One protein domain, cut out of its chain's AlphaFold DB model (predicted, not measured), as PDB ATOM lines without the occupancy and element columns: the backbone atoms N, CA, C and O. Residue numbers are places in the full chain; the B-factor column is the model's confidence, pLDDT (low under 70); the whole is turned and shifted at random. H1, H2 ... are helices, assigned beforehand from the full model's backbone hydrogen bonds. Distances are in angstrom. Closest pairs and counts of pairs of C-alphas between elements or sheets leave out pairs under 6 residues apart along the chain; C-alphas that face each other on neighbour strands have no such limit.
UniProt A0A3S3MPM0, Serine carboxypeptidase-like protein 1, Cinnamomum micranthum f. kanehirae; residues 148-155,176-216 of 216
ATOM      1  N   LYS A 148     152.670 148.035 131.277       86.94
ATOM      2  CA  LYS A 148     151.429 148.352 130.573       86.94
ATOM      3  C   LYS A 148     151.736 149.228 129.363       86.94
ATOM      4  O   LYS A 148     152.174 150.372 129.504       86.94
ATOM      5  N   CYS A 149     151.498 148.699 128.170       84.81
ATOM      6  CA  CYS A 149     151.876 149.358 126.928       84.81
ATOM      7  C   CYS A 149     150.661 149.727 126.065       84.81
ATOM      8  O   CYS A 149     149.597 149.110 126.149       84.81
ATOM      9  N   PRO A 150     150.793 150.753 125.207       81.00
ATOM     10  CA  PRO A 150     149.777 151.053 124.211       81.00
ATOM     11  C   PRO A 150     149.588 149.900 123.224       81.00
ATOM     12  O   PRO A 150     150.553 149.272 122.788       81.00
ATOM     13  N   PHE A 151     148.343 149.680 122.805       73.19
ATOM     14  CA  PHE A 151     148.017 148.659 121.815       73.19
ATOM     15  C   PHE A 151     148.712 148.900 120.467       73.19
ATOM     16  O   PHE A 151     148.856 150.030 120.000       73.19
ATOM     17  N   ALA A 152     149.082 147.801 119.808       65.81
ATOM     18  CA  ALA A 152     149.718 147.806 118.491       65.81
ATOM     19  C   ALA A 152     148.815 148.339 117.368       65.81
ATOM     20  O   ALA A 152     149.302 148.943 116.410       65.81
ATOM     21  N   ALA A 153     147.503 148.116 117.475       58.72
ATOM     22  CA  ALA A 153     146.507 148.643 116.553       58.72
ATOM     23  C   ALA A 153     145.811 149.866 117.175       58.72
ATOM     24  O   ALA A 153     145.541 149.864 118.380       58.72
ATOM     25  N   PRO A 154     145.465 150.902 116.381       51.12
ATOM     26  CA  PRO A 154     144.573 151.938 116.871       51.12
ATOM     27  C   PRO A 154     143.275 151.257 117.297       51.12
ATOM     28  O   PRO A 154     142.636 150.595 116.474       51.12
ATOM     29  N   ARG A 155     142.899 151.397 118.577       44.38
ATOM     30  CA  ARG A 155     141.595 150.924 119.047       44.38
ATOM     31  C   ARG A 155     140.537 151.484 118.086       44.38
ATOM     32  O   ARG A 155     140.565 152.692 117.819       44.38
ATOM     33  N   PRO A 176     148.062 160.246 116.279       45.28
ATOM     34  CA  PRO A 176     148.981 159.147 116.514       45.28
ATOM     35  C   PRO A 176     148.751 158.668 117.945       45.28
ATOM     36  O   PRO A 176     149.228 159.274 118.901       45.28
ATOM     37  N   GLN A 177     147.959 157.604 118.083       56.81
ATOM     38  CA  GLN A 177     147.929 156.796 119.291       56.81
ATOM     39  C   GLN A 177     149.391 156.485 119.627       56.81
ATOM     40  O   GLN A 177     150.156 156.191 118.694       56.81
ATOM     41  N   PRO A 178     149.814 156.614 120.896       63.53
ATOM     42  CA  PRO A 178     151.176 156.270 121.260       63.53
ATOM     43  C   PRO A 178     151.427 154.846 120.771       63.53
ATOM     44  O   PRO A 178     150.654 153.942 121.070       63.53
ATOM     45  N   GLN A 179     152.430 154.667 119.914       68.62
ATOM     46  CA  GLN A 179     152.764 153.337 119.426       68.62
ATOM     47  C   GLN A 179     153.518 152.592 120.525       68.62
ATOM     48  O   GLN A 179     154.270 153.224 121.279       68.62
ATOM     49  N   PRO A 180     153.356 151.263 120.621       79.62
ATOM     50  CA  PRO A 180     154.196 150.479 121.505       79.62
ATOM     51  C   PRO A 180     155.666 150.701 121.148       79.62
ATOM     52  O   PRO A 180     156.034 150.811 119.976       79.62
ATOM     53  N   THR A 181     156.505 150.800 122.173       80.94
ATOM     54  CA  THR A 181     157.943 151.040 122.013       80.94
ATOM     55  C   THR A 181     158.725 149.737 122.152       80.94
ATOM     56  O   THR A 181     158.202 148.719 122.607       80.94
ATOM     57  N   PHE A 182     159.990 149.752 121.732       81.12
ATOM     58  CA  PHE A 182     160.879 148.608 121.904       81.12
ATOM     59  C   PHE A 182     160.977 148.224 123.391       81.12
ATOM     60  O   PHE A 182     161.301 149.068 124.220       81.12
ATOM     61  N   GLY A 183     160.697 146.958 123.715       80.00
ATOM     62  CA  GLY A 183     160.597 146.461 125.093       80.00
ATOM     63  C   GLY A 183     159.164 146.161 125.554       80.00
ATOM     64  O   GLY A 183     159.001 145.408 126.506       80.00
ATOM     65  N   CYS A 184     158.140 146.663 124.854       85.94
ATOM     66  CA  CYS A 184     156.745 146.246 125.036       85.94
ATOM     67  C   CYS A 184     156.441 144.957 124.263       85.94
ATOM     68  O   CYS A 184     156.865 144.815 123.109       85.94
ATOM     69  N   ARG A 185     155.621 144.064 124.826       83.94
ATOM     70  CA  ARG A 185     155.114 142.881 124.111       83.94
ATOM     71  C   ARG A 185     154.305 143.276 122.877       83.94
ATOM     72  O   ARG A 185     154.459 142.676 121.816       83.94
ATOM     73  N   GLU A 186     153.555 144.364 122.956       83.19
ATOM     74  CA  GLU A 186     152.736 144.952 121.893       83.19
ATOM     75  C   GLU A 186     153.558 145.364 120.678       83.19
ATOM     76  O   GLU A 186     153.071 145.336 119.548       83.19
ATOM     77  N   TYR A 187     154.838 145.683 120.873       85.00
ATOM     78  CA  TYR A 187     155.728 145.982 119.762       85.00
ATOM     79  C   TYR A 187     155.888 144.769 118.837       85.00
ATOM     80  O   TYR A 187     155.936 144.920 117.617       85.00
ATOM     81  N   SER A 188     155.886 143.551 119.389       85.06
ATOM     82  CA  SER A 188     155.920 142.328 118.583       85.06
ATOM     83  C   SER A 188     154.657 142.170 117.727       85.06
ATOM     84  O   SER A 188     154.766 141.850 116.543       85.06
ATOM     85  N   TYR A 189     153.474 142.494 118.261       82.50
ATOM     86  CA  TYR A 189     152.226 142.486 117.492       82.50
ATOM     87  C   TYR A 189     152.235 143.534 116.374       82.50
ATOM     88  O   TYR A 189     151.790 143.246 115.261       82.50
ATOM     89  N   LEU A 190     152.812 144.715 116.623       82.44
ATOM     90  CA  LEU A 190     152.998 145.743 115.596       82.44
ATOM     91  C   LEU A 190     153.888 145.231 114.450       82.44
ATOM     92  O   LEU A 190     153.557 145.397 113.274       82.44
ATOM     93  N   LEU A 191     154.995 144.558 114.773       85.38
ATOM     94  CA  LEU A 191     155.864 143.942 113.769       85.38
ATOM     95  C   LEU A 191     155.150 142.824 112.998       85.38
ATOM     96  O   LEU A 191     155.257 142.769 111.772       85.38
ATOM     97  N   CYS A 192     154.376 141.976 113.682       84.81
ATOM     98  CA  CYS A 192     153.543 140.953 113.047       84.81
ATOM     99  C   CYS A 192     152.532 141.572 112.075       84.81
ATOM    100  O   CYS A 192     152.354 141.054 110.973       84.81
ATOM    101  N   TYR A 193     151.917 142.704 112.434       80.56
ATOM    102  CA  TYR A 193     151.002 143.434 111.559       80.56
ATOM    103  C   TYR A 193     151.702 143.913 110.279       80.56
ATOM    104  O   TYR A 193     151.186 143.698 109.178       80.56
ATOM    105  N   TYR A 194     152.891 144.515 110.402       83.31
ATOM    106  CA  TYR A 194     153.678 144.948 109.243       83.31
ATOM    107  C   TYR A 194     154.123 143.772 108.372       83.31
ATOM    108  O   TYR A 194     154.015 143.837 107.147       83.31
ATOM    109  N   TYR A 195     154.585 142.683 108.988       86.88
ATOM    110  CA  TYR A 195     154.999 141.476 108.283       86.88
ATOM    111  C   TYR A 195     153.832 140.836 107.520       86.88
ATOM    112  O   TYR A 195     153.931 140.616 106.314       86.88
ATOM    113  N   ALA A 196     152.698 140.602 108.185       85.00
ATOM    114  CA  ALA A 196     151.525 139.965 107.587       85.00
ATOM    115  C   ALA A 196     150.910 140.795 106.446       85.00
ATOM    116  O   ALA A 196     150.307 140.237 105.526       85.00
ATOM    117  N   ASN A 197     151.074 142.121 106.481       81.25
ATOM    118  CA  ASN A 197     150.592 143.021 105.435       81.25
ATOM    119  C   ASN A 197     151.642 143.369 104.366       81.25
ATOM    120  O   ASN A 197     151.309 144.060 103.405       81.25
ATOM    121  N   ASN A 198     152.871 142.858 104.462       88.06
ATOM    122  CA  ASN A 198     153.868 143.007 103.408       88.06
ATOM    123  C   ASN A 198     153.428 142.266 102.129       88.06
ATOM    124  O   ASN A 198     153.069 141.089 102.170       88.06
ATOM    125  N   ASP A 199     153.496 142.926 100.971       89.50
ATOM    126  CA  ASP A 199     153.029 142.360  99.697       89.50
ATOM    127  C   ASP A 199     153.729 141.054  99.305       89.50
ATOM    128  O   ASP A 199     153.087 140.142  98.774       89.50
ATOM    129  N   SER A 200     155.034 140.937  99.565       93.38
ATOM    130  CA  SER A 200     155.786 139.713  99.282       93.38
ATOM    131  C   SER A 200     155.316 138.561 100.167       93.38
ATOM    132  O   SER A 200     155.109 137.458  99.659       93.38
ATOM    133  N   VAL A 201     155.061 138.827 101.451       91.81
ATOM    134  CA  VAL A 201     154.522 137.840 102.403       91.81
ATOM    135  C   VAL A 201     153.113 137.418 101.994       91.81
ATOM    136  O   VAL A 201     152.835 136.232 101.842       91.81
ATOM    137  N   ARG A 202     152.230 138.380 101.710       88.38
ATOM    138  CA  ARG A 202     150.859 138.115 101.249       88.38
ATOM    139  C   ARG A 202     150.836 137.287  99.968       88.38
ATOM    140  O   ARG A 202     150.015 136.381  99.842       88.38
ATOM    141  N   LYS A 203     151.736 137.579  99.023       91.12
ATOM    142  CA  LYS A 203     151.885 136.811  97.782       91.12
ATOM    143  C   LYS A 203     152.344 135.379  98.061       91.12
ATOM    144  O   LYS A 203     151.778 134.464  97.472       91.12
ATOM    145  N   ALA A 204     153.325 135.193  98.945       93.88
ATOM    146  CA  ALA A 204     153.814 133.872  99.342       93.88
ATOM    147  C   ALA A 204     152.736 133.037 100.058       93.88
ATOM    148  O   ALA A 204     152.646 131.837  99.838       93.88
ATOM    149  N   LEU A 205     151.870 133.683 100.846       90.62
ATOM    150  CA  LEU A 205     150.730 133.059 101.530       90.62
ATOM    151  C   LEU A 205     149.460 132.964 100.660       90.62
ATOM    152  O   LEU A 205     148.393 132.617 101.161       90.62
ATOM    153  N   HIS A 206     149.543 133.302  99.368       90.00
ATOM    154  CA  HIS A 206     148.418 133.280  98.425       90.00
ATOM    155  C   HIS A 206     147.184 134.097  98.874       90.00
ATOM    156  O   HIS A 206     146.041 133.793  98.521       90.00
ATOM    157  N   ILE A 207     147.402 135.189  99.614       83.62
ATOM    158  CA  ILE A 207     146.343 136.086 100.090       83.62
ATOM    159  C   ILE A 207     145.835 136.967  98.940       83.62
ATOM    160  O   ILE A 207     146.597 137.669  98.273       83.62
ATOM    161  N   ARG A 208     144.512 137.001  98.733       80.50
ATOM    162  CA  ARG A 208     143.877 137.872  97.725       80.50
ATOM    163  C   ARG A 208     144.087 139.358  98.076       80.50
ATOM    164  O   ARG A 208     143.916 139.762  99.226       80.50
ATOM    165  N   LYS A 209     144.409 140.198  97.081       69.50
ATOM    166  CA  LYS A 209     144.795 141.621  97.261       69.50
ATOM    167  C   LYS A 209     143.749 142.523  97.945       69.50
ATOM    168  O   LYS A 209     144.111 143.589  98.414       69.50
ATOM    169  N   ALA A 210     142.488 142.106  98.056       60.81
ATOM    170  CA  ALA A 210     141.397 142.926  98.596       60.81
ATOM    171  C   ALA A 210     141.146 142.787 100.119       60.81
ATOM    172  O   ALA A 210     140.098 143.214 100.592       60.81
ATOM    173  N   ARG A 211     142.041 142.156 100.898       58.22
ATOM    174  CA  ARG A 211     141.826 141.915 102.344       58.22
ATOM    175  C   ARG A 211     142.967 142.454 103.204       58.22
ATOM    176  O   ARG A 211     144.000 141.799 103.278       58.22
ATOM    177  N   THR A 212     142.813 143.595 103.865       55.75
ATOM    178  CA  THR A 212     143.764 144.027 104.911       55.75
ATOM    179  C   THR A 212     143.641 143.095 106.116       55.75
ATOM    180  O   THR A 212     142.524 142.813 106.545       55.75
ATOM    181  N   PHE A 213     144.764 142.593 106.636       54.16
ATOM    182  CA  PHE A 213     144.759 141.830 107.884       54.16
ATOM    183  C   PHE A 213     144.837 142.794 109.061       54.16
ATOM    184  O   PHE A 213     145.745 143.622 109.114       54.16
ATOM    185  N   TYR A 214     143.907 142.652 109.999       53.41
ATOM    186  CA  TYR A 214     143.972 143.273 111.314       53.41
ATOM    187  C   TYR A 214     144.289 142.162 112.313       53.41
ATOM    188  O   TYR A 214     143.575 141.161 112.358       53.41
ATOM    189  N   LEU A 215     145.396 142.309 113.040       43.41
ATOM    190  CA  LEU A 215     145.614 141.563 114.273       43.41
ATOM    191  C   LEU A 215     144.856 142.356 115.338       43.41
ATOM    192  O   LEU A 215     145.187 143.523 115.559       43.41
ATOM    193  N   TYR A 216     143.785 141.767 115.857       42.28
ATOM    194  CA  TYR A 216     143.094 142.264 117.042       42.28
ATOM    195  C   TYR A 216     143.690 141.570 118.258       42.28
ATOM    196  O   TYR A 216     143.961 140.353 118.130       42.28
TER     197      TYR A 216
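AT A GLANCE: This is residues 148 to 155 and 176 to 216 of the 216 residues of the protein "Serine carboxypeptidase-like protein 1" of Cinnamomum micranthum f. kanehirae (UniProt A0A3S3MPM0). Little regular structure is here: one long helix, H1, lies along the longest axis, and short H2 turns away from its last end to make a corner. Loops gather at H1's first end, and the tail, residues 205 to 216, folds back along H1 from beyond H2. The printed part has 49 residues with two named helices, H1 then H2, holding 19 of them, and no named strand; the class is all helix. It is loose, with a radius of gyration of the C-alphas of 12.2 A, and elongated, spanning 36 by 19 by 16 A.

HOW THE PARTS SIT: Start at H1, residues 185 to 197, and look on to H2, residues 199 to 204. The two are close but not clearly touching; their closest C-alphas, those of Ala 196 and Arg 202, are 6.6 A apart. Their lines are about perpendicular, at 76 degrees. In H2 every O i to N i+4 pair is within hydrogen-bond range; in H1, 8 of 9 are.

IN THESE COORDINATES: Find C-alpha 185 at (155.114, 142.881, 124.111); from there H1 runs 19.2 A to C-alpha 197. After a tight link of one residue, H2 runs 8.5 A to C-alpha 204 at (153.814, 133.872, 99.342).

THE WHOLE: The two farthest C-alphas, those of Lys 148 and His 206, are 35.6 A apart. Residues 156 to 175 are not printed; C-alphas 155 and 176 stand 11.3 A apart across the cut. Look for pLDDT under 70 at residues 152 to 155, 176 to 179 and 209 to 216.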